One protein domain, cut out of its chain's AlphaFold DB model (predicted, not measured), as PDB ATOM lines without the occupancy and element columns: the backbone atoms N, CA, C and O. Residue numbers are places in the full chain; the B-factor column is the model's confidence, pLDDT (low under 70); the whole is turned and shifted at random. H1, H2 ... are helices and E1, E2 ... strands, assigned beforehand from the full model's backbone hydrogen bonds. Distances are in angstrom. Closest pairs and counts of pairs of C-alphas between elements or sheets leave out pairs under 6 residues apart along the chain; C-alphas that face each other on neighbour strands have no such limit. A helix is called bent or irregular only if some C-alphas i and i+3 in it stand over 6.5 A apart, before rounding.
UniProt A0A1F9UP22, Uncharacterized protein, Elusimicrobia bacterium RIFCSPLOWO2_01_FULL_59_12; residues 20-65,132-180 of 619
ATOM      1  N   ASP A  20      25.683  44.719   0.387       50.72
ATOM      2  CA  ASP A  20      25.806  45.381  -0.922       50.72
ATOM      3  C   ASP A  20      27.233  45.892  -1.172       50.72
ATOM      4  O   ASP A  20      27.758  45.744  -2.273       50.72
ATOM      5  N   MET A  21      27.911  46.415  -0.142       55.69
ATOM      6  CA  MET A  21      29.330  46.777  -0.232       55.69
ATOM      7  C   MET A  21      30.230  45.549  -0.388       55.69
ATOM      8  O   MET A  21      31.189  45.615  -1.136       55.69
ATOM      9  N   GLN A  22      29.904  44.411   0.230       61.88
ATOM     10  CA  GLN A  22      30.620  43.148   0.046       61.88
ATOM     11  C   GLN A  22      30.452  42.626  -1.378       61.88
ATOM     12  O   GLN A  22      31.397  42.066  -1.926       61.88
ATOM     13  N   LEU A  23      29.276  42.801  -1.990       66.81
ATOM     14  CA  LEU A  23      29.066  42.451  -3.392       66.81
ATOM     15  C   LEU A  23      29.879  43.375  -4.312       66.81
ATOM     16  O   LEU A  23      30.611  42.872  -5.158       66.81
ATOM     17  N   LEU A  24      29.842  44.692  -4.077       65.25
ATOM     18  CA  LEU A  24      30.630  45.695  -4.814       65.25
ATOM     19  C   LEU A  24      32.149  45.520  -4.618       65.25
ATOM     20  O   LEU A  24      32.949  45.708  -5.534       65.25
ATOM     21  N   GLU A  25      32.582  45.129  -3.424       72.00
ATOM     22  CA  GLU A  25      33.978  44.824  -3.131       72.00
ATOM     23  C   GLU A  25      34.400  43.516  -3.796       72.00
ATOM     24  O   GLU A  25      35.484  43.443  -4.372       72.00
ATOM     25  N   GLN A  26      33.538  42.496  -3.796       72.50
ATOM     26  CA  GLN A  26      33.776  41.278  -4.566       72.50
ATOM     27  C   GLN A  26      33.849  41.568  -6.072       72.50
ATOM     28  O   GLN A  26      34.712  40.993  -6.735       72.50
ATOM     29  N   GLU A  27      33.012  42.465  -6.603       75.25
ATOM     30  CA  GLU A  27      33.059  42.940  -7.996       75.25
ATOM     31  C   GLU A  27      34.383  43.627  -8.287       75.25
ATOM     32  O   GLU A  27      35.167  43.122  -9.091       75.25
ATOM     33  N   SER A  28      34.707  44.692  -7.557       70.12
ATOM     34  CA  SER A  28      35.939  45.453  -7.779       70.12
ATOM     35  C   SER A  28      37.207  44.615  -7.580       70.12
ATOM     36  O   SER A  28      38.186  44.775  -8.315       70.12
ATOM     37  N   LYS A  29      37.214  43.681  -6.622       77.56
ATOM     38  CA  LYS A  29      38.334  42.758  -6.413       77.56
ATOM     39  C   LYS A  29      38.462  41.775  -7.572       77.56
ATOM     40  O   LYS A  29      39.571  41.574  -8.064       77.56
ATOM     41  N   PHE A  30      37.355  41.198  -8.036       77.06
ATOM     42  CA  PHE A  30      37.358  40.289  -9.179       77.06
ATOM     43  C   PHE A  30      37.787  41.007 -10.468       77.06
ATOM     44  O   PHE A  30      38.623  40.481 -11.206       77.06
ATOM     45  N   GLU A  31      37.293  42.222 -10.714       75.50
ATOM     46  CA  GLU A  31      37.704  43.072 -11.837       75.50
ATOM     47  C   GLU A  31      39.204  43.356 -11.813       75.50
ATOM     48  O   GLU A  31      39.886  43.132 -12.816       75.50
ATOM     49  N   ARG A  32      39.746  43.788 -10.666       78.12
ATOM     50  CA  ARG A  32      41.179  44.080 -10.505       78.12
ATOM     51  C   ARG A  32      42.038  42.839 -10.717       78.12
ATOM     52  O   ARG A  32      42.978  42.885 -11.509       78.12
ATOM     53  N   GLU A  33      41.698  41.724 -10.070       82.44
ATOM     54  CA  GLU A  33      42.454  40.471 -10.184       82.44
ATOM     55  C   GLU A  33      42.459  39.940 -11.622       82.44
ATOM     56  O   GLU A  33      43.505  39.536 -12.133       82.44
ATOM     57  N   LYS A  34      41.308  39.945 -12.307       79.81
ATOM     58  CA  LYS A  34      41.221  39.462 -13.692       79.81
ATOM     59  C   LYS A  34      41.855  40.422 -14.684       79.81
ATOM     60  O   LYS A  34      42.524  39.947 -15.602       79.81
ATOM     61  N   THR A  35      41.703  41.729 -14.489       77.81
ATOM     62  CA  THR A  35      42.352  42.746 -15.323       77.81
ATOM     63  C   THR A  35      43.867  42.617 -15.242       77.81
ATOM     64  O   THR A  35      44.520  42.475 -16.273       77.81
ATOM     65  N   GLN A  36      44.423  42.555 -14.029       81.56
ATOM     66  CA  GLN A  36      45.861  42.399 -13.827       81.56
ATOM     67  C   GLN A  36      46.369  41.054 -14.357       81.56
ATOM     68  O   GLN A  36      47.363  40.999 -15.074       81.56
ATOM     69  N   TYR A  37      45.650  39.958 -14.092       82.00
ATOM     70  CA  TYR A  37      46.044  38.647 -14.602       82.00
ATOM     71  C   TYR A  37      46.055  38.599 -16.135       82.00
ATOM     72  O   TYR A  37      46.971  38.018 -16.718       82.00
ATOM     73  N   LEU A  38      45.051  39.178 -16.799       81.88
ATOM     74  CA  LEU A  38      45.008  39.248 -18.259       81.88
ATOM     75  C   LEU A  38      46.109  40.148 -18.815       81.88
ATOM     76  O   LEU A  38      46.733  39.776 -19.810       81.88
ATOM     77  N   GLN A  39      46.373  41.280 -18.163       79.94
ATOM     78  CA  GLN A  39      47.457  42.178 -18.533       79.94
ATOM     79  C   GLN A  39      48.803  41.437 -18.508       79.94
ATOM     80  O   GLN A  39      49.443  41.306 -19.548       79.94
ATOM     81  N   ASP A  40      49.151  40.824 -17.377       78.81
ATOM     82  CA  ASP A  40      50.469  40.220 -17.159       78.81
ATOM     83  C   ASP A  40      50.654  38.893 -17.916       78.81
ATOM     84  O   ASP A  40      51.729  38.588 -18.441       78.81
ATOM     85  N   ASN A  41      49.615  38.047 -17.960       79.00
ATOM     86  CA  ASN A  41      49.738  36.676 -18.469       79.00
ATOM     87  C   ASN A  41      49.252  36.478 -19.898       79.00
ATOM     88  O   ASN A  41      49.577  35.447 -20.490       79.00
ATOM     89  N   VAL A  42      48.492  37.418 -20.454       82.38
ATOM     90  CA  VAL A  42      47.985  37.303 -21.821       82.38
ATOM     91  C   VAL A  42      48.524  38.438 -22.677       82.38
ATOM     92  O   VAL A  42      49.198  38.170 -23.672       82.38
ATOM     93  N   LEU A  43      48.284  39.694 -22.305       80.12
ATOM     94  CA  LEU A  43      48.608  40.818 -23.182       80.12
ATOM     95  C   LEU A  43      50.097  41.126 -23.205       80.12
ATOM     96  O   LEU A  43      50.678  41.139 -24.286       80.12
ATOM     97  N   ASP A  44      50.744  41.271 -22.055       82.00
ATOM     98  CA  ASP A  44      52.165  41.612 -22.001       82.00
ATOM     99  C   ASP A  44      53.044  40.474 -22.541       82.00
ATOM    100  O   ASP A  44      54.066  40.728 -23.179       82.00
ATOM    101  N   LYS A  45      52.609  39.212 -22.397       81.19
ATOM    102  CA  LYS A  45      53.305  38.047 -22.975       81.19
ATOM    103  C   LYS A  45      53.186  37.950 -24.498       81.19
ATOM    104  O   LYS A  45      54.131  37.504 -25.144       81.19
ATOM    105  N   ILE A  46      52.044  38.325 -25.081       80.06
ATOM    106  CA  ILE A  46      51.786  38.160 -26.524       80.06
ATOM    107  C   ILE A  46      52.122  39.438 -27.312       80.06
ATOM    108  O   ILE A  46      52.682  39.374 -28.415       80.06
ATOM    109  N   LEU A  47      51.788  40.605 -26.759       78.62
ATOM    110  CA  LEU A  47      51.929  41.915 -27.397       78.62
ATOM    111  C   LEU A  47      53.195  42.659 -26.951       78.62
ATOM    112  O   LEU A  47      53.784  43.367 -27.771       78.62
ATOM    113  N   GLY A  48      53.665  42.426 -25.725       73.12
ATOM    114  CA  GLY A  48      54.772  43.147 -25.092       73.12
ATOM    115  C   GLY A  48      54.275  44.258 -24.154       73.12
ATOM    116  O   GLY A  48      53.192  44.801 -24.392       73.12
ATOM    117  N   PRO A  49      55.055  44.611 -23.114       74.31
ATOM    118  CA  PRO A  49      54.633  45.558 -22.083       74.31
ATOM    119  C   PRO A  49      54.317  46.937 -22.675       74.31
ATOM    120  O   PRO A  49      55.024  47.416 -23.565       74.31
ATOM    121  N   GLY A  50      53.242  47.563 -22.189       71.19
ATOM    122  CA  GLY A  50      52.847  48.933 -22.550       71.19
ATOM    123  C   GLY A  50      52.193  49.104 -23.928       71.19
ATOM    124  O   GLY A  50      51.913  50.231 -24.327       71.19
ATOM    125  N   LYS A  51      51.932  48.016 -24.666       76.19
ATOM    126  CA  LYS A  51      51.320  48.076 -26.013       76.19
ATOM    127  C   LYS A  51      49.815  47.843 -26.038       76.19
ATOM    128  O   LYS A  51      49.187  48.001 -27.087       76.19
ATOM    129  N   ALA A  52      49.240  47.425 -24.920       78.75
ATOM    130  CA  ALA A  52      47.812  47.232 -24.778       78.75
ATOM    131  C   ALA A  52      47.412  47.272 -23.301       78.75
ATOM    132  O   ALA A  52      48.230  46.970 -22.439       78.75
ATOM    133  N   VAL A  53      46.162  47.634 -23.030       81.94
ATOM    134  CA  VAL A  53      45.553  47.686 -21.699       81.94
ATOM    135  C   VAL A  53      44.222  46.945 -21.751       81.94
ATOM    136  O   VAL A  53      43.431  47.155 -22.673       81.94
ATOM    137  N   VAL A  54      43.963  46.084 -20.770       81.56
ATOM    138  CA  VAL A  54      42.652  45.437 -20.595       81.56
ATOM    139  C   VAL A  54      41.847  46.148 -19.526       81.56
ATOM    140  O   VAL A  54      42.396  46.603 -18.532       81.56
ATOM    141  N   ILE A  55      40.536  46.189 -19.718       80.06
ATOM    142  CA  ILE A  55      39.554  46.552 -18.706       80.06
ATOM    143  C   ILE A  55      38.517  45.431 -18.676       80.06
ATOM    144  O   ILE A  55      37.937  45.092 -19.710       80.06
ATOM    145  N   VAL A  56      38.314  44.828 -17.509       79.56
ATOM    146  CA  VAL A  56      37.272  43.824 -17.277       79.56
ATOM    147  C   VAL A  56      36.190  44.470 -16.422       79.56
ATOM    148  O   VAL A  56      36.501  44.949 -15.341       79.56
ATOM    149  N   ASP A  57      34.960  44.475 -16.924       71.81
ATOM    150  CA  ASP A  57      33.770  45.026 -16.269       71.81
ATOM    151  C   ASP A  57      32.841  43.859 -15.894       71.81
ATOM    152  O   ASP A  57      32.518  43.014 -16.748       71.81
ATOM    153  N   VAL A  58      32.506  43.738 -14.607       79.38
ATOM    154  CA  VAL A  58      31.797  42.585 -14.033       79.38
ATOM    155  C   VAL A  58      30.617  43.054 -13.196       79.38
ATOM    156  O   VAL A  58      30.783  43.691 -12.168       79.38
ATOM    157  N   GLU A  59      29.422  42.602 -13.567       70.88
ATOM    158  CA  GLU A  59      28.211  42.793 -12.771       70.88
ATOM    159  C   GLU A  59      27.822  41.454 -12.135       70.88
ATOM    160  O   GLU A  59      27.554  40.467 -12.838       70.88
ATOM    161  N   MET A  60      27.795  41.393 -10.808       68.31
ATOM    162  CA  MET A  60      27.396  40.227 -10.031       68.31
ATOM    163  C   MET A  60      25.985  40.394  -9.468       68.31
ATOM    164  O   MET A  60      25.456  41.476  -9.244       68.31
ATOM    165  N   GLY A  61      25.304  39.271  -9.286       61.62
ATOM    166  CA  GLY A  61      23.966  39.230  -8.726       61.62
ATOM    167  C   GLY A  61      23.813  38.090  -7.744       61.62
ATOM    168  O   GLY A  61      24.439  37.044  -7.881       61.62
ATOM    169  N   LEU A  62      22.943  38.283  -6.761       61.97
ATOM    170  CA  LEU A  62      22.572  37.241  -5.816       61.97
ATOM    171  C   LEU A  62      21.352  36.496  -6.365       61.97
ATOM    172  O   LEU A  62      20.285  37.086  -6.533       61.97
ATOM    173  N   GLU A  63      21.501  35.204  -6.656       51.22
ATOM    174  CA  GLU A  63      20.374  34.336  -6.996       51.22
ATOM    175  C   GLU A  63      20.091  33.376  -5.843       51.22
ATOM    176  O   GLU A  63      20.972  32.666  -5.355       51.22
ATOM    177  N   SER A  64      18.831  33.336  -5.410       44.59
ATOM    178  CA  SER A  64      18.375  32.440  -4.356       44.59
ATOM    179  C   SER A  64      17.640  31.248  -4.970       44.59
ATOM    180  O   SER A  64      16.567  31.417  -5.557       44.59
ATOM    181  N   ARG A  65      18.181  30.035  -4.837       39.84
ATOM    182  CA  ARG A  65      17.523  28.819  -5.340       39.84
ATOM    183  C   ARG A  65      17.002  27.994  -4.170       39.84
ATOM    184  O   ARG A  65      17.761  27.551  -3.313       39.84
ATOM    185  N   ARG A 132      23.546  32.105  -3.890       49.38
ATOM    186  CA  ARG A 132      24.847  32.076  -4.571       49.38
ATOM    187  C   ARG A 132      25.060  33.367  -5.351       49.38
ATOM    188  O   ARG A 132      24.138  33.859  -6.000       49.38
ATOM    189  N   THR A 133      26.285  33.884  -5.301       56.34
ATOM    190  CA  THR A 133      26.748  34.983  -6.152       56.34
ATOM    191  C   THR A 133      26.965  34.452  -7.568       56.34
ATOM    192  O   THR A 133      27.784  33.555  -7.783       56.34
ATOM    193  N   THR A 134      26.223  34.982  -8.534       61.69
ATOM    194  CA  THR A 134      26.291  34.606  -9.949       61.69
ATOM    195  C   THR A 134      26.711  35.826 -10.768       61.69
ATOM    196  O   THR A 134      26.203  36.922 -10.553       61.69
ATOM    197  N   ILE A 135      27.630  35.656 -11.723       68.75
ATOM    198  CA  ILE A 135      28.033  36.734 -12.639       68.75
ATOM    199  C   ILE A 135      26.882  36.974 -13.625       68.75
ATOM    200  O   ILE A 135      26.580  36.102 -14.441       68.75
ATOM    201  N   LYS A 136      26.226  38.135 -13.542       67.50
ATOM    202  CA  LYS A 136      25.134  38.543 -14.441       67.50
ATOM    203  C   LYS A 136      25.669  39.039 -15.779       67.50
ATOM    204  O   LYS A 136      25.083  38.745 -16.821       67.50
ATOM    205  N   LYS A 137      26.783  39.774 -15.757       71.38
ATOM    206  CA  LYS A 137      27.400  40.348 -16.953       71.38
ATOM    207  C   LYS A 137      28.916  40.389 -16.800       71.38
ATOM    208  O   LYS A 137      29.426  40.713 -15.738       71.38
ATOM    209  N   LEU A 138      29.621  40.038 -17.871       78.56
ATOM    210  CA  LEU A 138      31.076  40.099 -17.960       78.56
ATOM    211  C   LEU A 138      31.421  40.688 -19.325       78.56
ATOM    212  O   LEU A 138      31.062  40.099 -20.347       78.56
ATOM    213  N   LEU A 139      32.067  41.850 -19.341       78.44
ATOM    214  CA  LEU A 139      32.512  42.528 -20.554       78.44
ATOM    215  C   LEU A 139      34.023  42.748 -20.477       78.44
ATOM    216  O   LEU A 139      34.531  43.308 -19.512       78.44
ATOM    217  N   VAL A 140      34.749  42.320 -21.506       82.00
ATOM    218  CA  VAL A 140      36.206  42.492 -21.576       82.00
ATOM    219  C   VAL A 140      36.540  43.469 -22.692       82.00
ATOM    220  O   VAL A 140      36.333  43.177 -23.869       82.00
ATOM    221  N   THR A 141      37.087  44.624 -22.334       81.56
ATOM    222  CA  THR A 141      37.545  45.635 -23.289       81.56
ATOM    223  C   THR A 141      39.063  45.615 -23.377       81.56
ATOM    224  O   THR A 141      39.755  45.772 -22.379       81.56
ATOM    225  N   VAL A 142      39.597  45.441 -24.581       83.62
ATOM    226  CA  VAL A 142      41.032  45.449 -24.858       83.62
ATOM    227  C   VAL A 142      41.369  46.668 -25.707       83.62
ATOM    228  O   VAL A 142      40.983  46.760 -26.874       83.62
ATOM    229  N   LEU A 143      42.114  47.597 -25.120       83.81
ATOM    230  CA  LEU A 143      42.696  48.754 -25.790       83.81
ATOM    231  C   LEU A 143      44.089  48.369 -26.287       83.81
ATOM    232  O   LEU A 143      44.914  47.960 -25.483       83.81
ATOM    233  N   TYR A 144      44.384  48.475 -27.580       82.31
ATOM    234  CA  TYR A 144      45.675  48.024 -28.127       82.31
ATOM    235  C   TYR A 144      46.265  49.018 -29.125       82.31
ATOM    236  O   TYR A 144      45.532  49.736 -29.801       82.31
ATOM    237  N   ASP A 145      47.593  49.048 -29.238       81.00
ATOM    238  CA  ASP A 145      48.284  49.914 -30.194       81.00
ATOM    239  C   ASP A 145      47.898  49.549 -31.640       81.00
ATOM    240  O   ASP A 145      48.003  48.394 -32.062       81.00
ATOM    241  N   LYS A 146      47.505  50.553 -32.431       78.25
ATOM    242  CA  LYS A 146      47.217  50.448 -33.877       78.25
ATOM    243  C   LYS A 146      48.294  49.714 -34.688       78.25
ATOM    244  O   LYS A 146      47.993  49.205 -35.763       78.25
ATOM    245  N   ARG A 147      49.540  49.680 -34.214       76.50
ATOM    246  CA  ARG A 147      50.685  49.044 -34.889       76.50
ATOM    247  C   ARG A 147      50.778  47.530 -34.659       76.50
ATOM    248  O   ARG A 147      51.681  46.890 -35.198       76.50
ATOM    249  N   VAL A 148      49.889  46.942 -33.857       78.50
ATOM    250  CA  VAL A 148      49.883  45.500 -33.575       78.50
ATOM    251  C   VAL A 148      49.294  44.712 -34.762       78.50
ATOM    252  O   VAL A 148      48.181  45.005 -35.194       78.50
ATOM    253  N   PRO A 149      49.990  43.677 -35.278       81.75
ATOM    254  CA  PRO A 149      49.484  42.846 -36.373       81.75
ATOM    255  C   PRO A 149      48.278  41.985 -35.956       81.75
ATOM    256  O   PRO A 149      48.213  41.479 -34.832       81.75
ATOM    257  N   SER A 150      47.345  41.769 -36.892       77.38
ATOM    258  CA  SER A 150      46.066  41.064 -36.681       77.38
ATOM    259  C   SER A 150      46.208  39.651 -36.117       77.38
ATOM    260  O   SER A 150      45.377  39.224 -35.317       77.38
ATOM    261  N   ASP A 151      47.279  38.945 -36.477       79.94
ATOM    262  CA  ASP A 151      47.515  37.552 -36.076       79.94
ATOM    263  C   ASP A 151      47.762  37.446 -34.564       79.94
ATOM    264  O   ASP A 151      47.277  36.534 -33.892       79.94
ATOM    265  N   LYS A 152      48.449  38.445 -33.992       81.44
ATOM    266  CA  LYS A 152      48.669  38.536 -32.544       81.44
ATOM    267  C   LYS A 152      47.386  38.888 -31.797       81.44
ATOM    268  O   LYS A 152      47.156  38.371 -30.710       81.44
ATOM    269  N   LEU A 153      46.522  39.716 -32.389       79.81
ATOM    270  CA  LEU A 153      45.214  40.038 -31.809       79.81
ATOM    271  C   LEU A 153      44.291  38.815 -31.785       79.81
ATOM    272  O   LEU A 153      43.558  38.630 -30.817       79.81
ATOM    273  N   GLN A 154      44.350  37.950 -32.802       80.62
ATOM    274  CA  GLN A 154      43.618  36.679 -32.796       80.62
ATOM    275  C   GLN A 154      44.131  35.723 -31.713       80.62
ATOM    276  O   GLN A 154      43.320  35.108 -31.021       80.62
ATOM    277  N   ALA A 155      45.448  35.650 -31.501       82.00
ATOM    278  CA  ALA A 155      46.028  34.861 -30.413       82.00
ATOM    279  C   ALA A 155      45.581  35.365 -29.027       82.00
ATOM    280  O   ALA A 155      45.204  34.561 -28.174       82.00
ATOM    281  N   VAL A 156      45.541  36.688 -28.819       82.50
ATOM    282  CA  VAL A 156      45.006  37.297 -27.586       82.50
ATOM    283  C   VAL A 156      43.519  36.972 -27.413       82.50
ATOM    284  O   VAL A 156      43.110  36.557 -26.332       82.50
ATOM    285  N   LYS A 157      42.709  37.078 -28.476       81.50
ATOM    286  CA  LYS A 157      41.280  36.717 -28.445       81.50
ATOM    287  C   LYS A 157      41.060  35.268 -28.016       81.50
ATOM    288  O   LYS A 157      40.277  35.015 -27.106       81.50
ATOM    289  N   GLN A 158      41.771  34.323 -28.630       81.31
ATOM    290  CA  GLN A 158      41.648  32.905 -28.289       81.31
ATOM    291  C   GLN A 158      42.097  32.618 -26.852       81.31
ATOM    292  O   GLN A 158      41.444  31.844 -26.153       81.31
ATOM    293  N   ALA A 159      43.163  33.276 -26.389       81.75
ATOM    294  CA  ALA A 159      43.635  33.145 -25.017       81.75
ATOM    295  C   ALA A 159      42.605  33.658 -23.992       81.75
ATOM    296  O   ALA A 159      42.370  32.990 -22.985       81.75
ATOM    297  N   ILE A 160      41.941  34.790 -24.261       81.12
ATOM    298  CA  ILE A 160      40.898  35.345 -23.379       81.12
ATOM    299  C   ILE A 160      39.655  34.439 -23.354       81.12
ATOM    300  O   ILE A 160      39.150  34.135 -22.272       81.12
ATOM    301  N   ILE A 161      39.203  33.941 -24.514       82.56
ATOM    302  CA  ILE A 161      38.063  33.008 -24.611       82.56
ATOM    303  C   ILE A 161      38.345  31.725 -23.822       82.56
ATOM    304  O   ILE A 161      37.504  31.285 -23.037       82.56
ATOM    305  N   ALA A 162      39.529  31.133 -24.001       79.56
ATOM    306  CA  ALA A 162      39.907  29.900 -23.318       79.56
ATOM    307  C   ALA A 162      39.991  30.078 -21.794       79.56
ATOM    308  O   ALA A 162      39.637  29.167 -21.044       79.56
ATOM    309  N   LEU A 163      40.441  31.249 -21.336       77.38
ATOM    310  CA  LEU A 163      40.668  31.520 -19.922       77.38
ATOM    311  C   LEU A 163      39.381  31.880 -19.165       77.38
ATOM    312  O   LEU A 163      39.154  31.366 -18.071       77.38
ATOM    313  N   LEU A 164      38.551  32.765 -19.725       75.12
ATOM    314  CA  LEU A 164      37.357  33.281 -19.045       75.12
ATOM    315  C   LEU A 164      36.054  32.588 -19.475       75.12
ATOM    316  O   LEU A 164      35.017  32.841 -18.870       75.12
ATOM    317  N   LYS A 165      36.092  31.689 -20.472       74.69
ATOM    318  CA  LYS A 165      34.909  31.017 -21.053       74.69
ATOM    319  C   LYS A 165      33.841  32.005 -21.556       74.69
ATOM    320  O   LYS A 165      32.645  31.755 -21.430       74.69
ATOM    321  N   VAL A 166      34.293  33.126 -22.113       76.88
ATOM    322  CA  VAL A 166      33.481  34.266 -22.575       76.88
ATOM    323  C   VAL A 166      33.187  34.137 -24.070       76.88
ATOM    324  O   VAL A 166      34.012  33.609 -24.817       76.88
ATOM    325  N   THR A 167      32.020  34.604 -24.522       75.69
ATOM    326  CA  THR A 167      31.651  34.612 -25.949       75.69
ATOM    327  C   THR A 167      32.220  35.831 -26.681       75.69
ATOM    328  O   THR A 167      32.476  36.868 -26.079       75.69
ATOM    329  N   GLU A 168      32.373  35.764 -28.008       69.38
ATOM    330  CA  GLU A 168      32.920  36.889 -28.795       69.38
ATOM    331  C   GLU A 168      32.114  38.193 -28.654       69.38
ATOM    332  O   GLU A 168      32.687  39.276 -28.694       69.38
ATOM    333  N   SER A 169      30.804  38.096 -28.415       71.69
ATOM    334  CA  SER A 169      29.902  39.231 -28.164       71.69
ATOM    335  C   SER A 169      30.164  39.988 -26.855       71.69
ATOM    336  O   SER A 169      29.666  41.096 -26.683       71.69
ATOM    337  N   GLN A 170      30.923  39.398 -25.931       72.12
ATOM    338  CA  GLN A 170      31.269  39.963 -24.624       72.12
ATOM    339  C   GLN A 170      32.691  40.556 -24.612       72.12
ATOM    340  O   GLN A 170      33.214  40.900 -23.553       72.12
ATOM    341  N   MET A 171      33.330  40.684 -25.783       76.00
ATOM    342  CA  MET A 171      34.666  41.258 -25.920       76.00
ATOM    343  C   MET A 171      34.691  42.416 -26.916       76.00
ATOM    344  O   MET A 171      34.209  42.299 -28.041       76.00
ATOM    345  N   VAL A 172      35.336  43.518 -26.534       81.69
ATOM    346  CA  VAL A 172      35.490  44.715 -27.370       81.69
ATOM    347  C   VAL A 172      36.975  45.007 -27.562       81.69
ATOM    348  O   VAL A 172      37.720  45.100 -26.597       81.69
ATOM    349  N   PHE A 173      37.420  45.151 -28.811       80.69
ATOM    350  CA  PHE A 173      38.812  45.459 -29.153       80.69
ATOM    351  C   PHE A 173      38.886  46.833 -29.811       80.69
ATOM    352  O   PHE A 173      38.452  46.989 -30.954       80.69
ATOM    353  N   THR A 174      39.485  47.804 -29.123       80.75
ATOM    354  CA  THR A 174      39.543  49.197 -29.583       80.75
ATOM    355  C   THR A 174      40.992  49.620 -29.851       80.75
ATOM    356  O   THR A 174      41.830  49.531 -28.953       80.75
ATOM    357  N   PRO A 175      41.319  50.095 -31.066       79.69
ATOM    358  CA  PRO A 175      42.669  50.541 -31.390       79.69
ATOM    359  C   PRO A 175      42.972  51.941 -30.821       79.69
ATOM    360  O   PRO A 175      42.226  52.890 -31.069       79.69
ATOM    361  N   THR A 176      44.102  52.105 -30.130       77.75
ATOM    362  CA  THR A 176      44.567  53.364 -29.513       77.75
ATOM    363  C   THR A 176      46.028  53.663 -29.892       77.75
ATOM    364  O   THR A 176      46.682  52.869 -30.571       77.75
ATOM    365  N   THR A 177      46.538  54.843 -29.534       70.69
ATOM    366  CA  THR A 177      47.960  55.198 -29.678       70.69
ATOM    367  C   THR A 177      48.545  55.461 -28.300       70.69
ATOM    368  O   THR A 177      48.200  56.465 -27.678       70.69
ATOM    369  N   PHE A 178      49.424  54.579 -27.830       67.50
ATOM    370  CA  PHE A 178      50.172  54.782 -26.594       67.50
ATOM    371  C   PHE A 178      51.397  55.651 -26.922       67.50
ATOM    372  O   PHE A 178      52.263  55.246 -27.692       67.50
ATOM    373  N   THR A 179      51.433  56.893 -26.436       54.84
ATOM    374  CA  THR A 179      52.583  57.791 -26.625       54.84
ATOM    375  C   THR A 179      53.689  57.414 -25.644       54.84
ATOM    376  O   THR A 179      53.464  57.468 -24.435       54.84
ATOM    377  N   GLU A 180      54.878  57.065 -26.139       52.66
ATOM    378  CA  GLU A 180      56.059  56.907 -25.283       52.66
ATOM    379  C   GLU A 180      56.393  58.247 -24.612       52.66
ATOM    380  O   GLU A 180      56.453  59.302 -25.248       52.66
TER     381      GLU A 180
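AT A GLANCE: This is residues 20 to 65 and 132 to 180 of the 619 residues of an uncharacterized protein of Elusimicrobia bacterium RIFCSPLOWO2_01_FULL_59_12 (UniProt A0A1F9UP22). A long, narrow ribbon of two antiparallel strands, E1 and E2, is widened at one end by the short strand E3; the long helix H1 runs beside E1, and the shorter helix H2 covers E2 and E3. The two helices meet near the end where the sheet is three strands wide, and the other end of the ribbon is two strands alone. The printed part has 95 residues, with two named helices and three named strands in the order H1, E1, E2, H2, E3. The sheet is mixed, in the order E1, E2, E3, and the class is mixed, helices and strands. The whole is only just compact, close to loose, with a radius of gyration of the C-alphas of 14.5 A, and elongated, spanning 48 by 26 by 19 A.

IN THESE COORDINATES: H1, residues 20 to 46, begins at C-alpha 20 (25.806, 45.381, -0.922) and is 37.2 A long. It has a kink of 27 degrees near residue 39 and is only just irregular: C-alphas 41 and 44 are 6.54 A apart. E1, residues 52 to 65, is 40.4 A long and ends at C-alpha 65 (17.523, 28.819, -5.340). E2, residues 132 to 145, is 39.0 A long. H2, residues 150 to 164, measures 21.2 A. E3, residues 171 to 176, measures 16.0 A and ends at C-alpha 176 (44.567, 53.364, -29.513).

HOW THE PARTS SIT: E2 is the inner strand. E1 and E2 are antiparallel at 169 degrees, with N 55 and O 141 within hydrogen-bond range at 2.8 A. E2 and E3 are parallel at 26 degrees, with N 172 and O 140 at 2.9 A. E2, H2 and E3 form a strand-helix-strand unit, two parallel neighbour strands with a helix between, and its crossover is right-handed. H2 is on the sheet at a height of 10.3 A, over E2 and E3, and runs along the strands, at 14 degrees to E2 on the local plane. H1 is on the sheet too, at the sheet's level with a height of 3.0 A; its closest C-alphas to E1 are those of Glu 31 and Val 56, 5.5 A apart. H1 touches H2 with residues 38 to 46 alone, opposite ways at a steep tilt of 39 degrees; the closest C-alphas, of Val 42 and Val 156, are 6.5 A apart. Every O i to N i+4 pair is within hydrogen-bond range in H2, and 21 of 23 are in H1.

THE WHOLE: The C-alphas farthest apart, of Arg 65 and Glu 180, are 51.7 A apart. Residues 66 to 131 are not printed, and C-alphas 65 and 132 are 8.1 A apart across this cut. Of the links printed whole, H1 to E1 and E2 to H2 are tight and H2 to E3 is short. The mean pLDDT of the printed part is 74.3; residues 20 to 24, 60 to 65, 132 to 136, 168 and 178 to 180 are under 70.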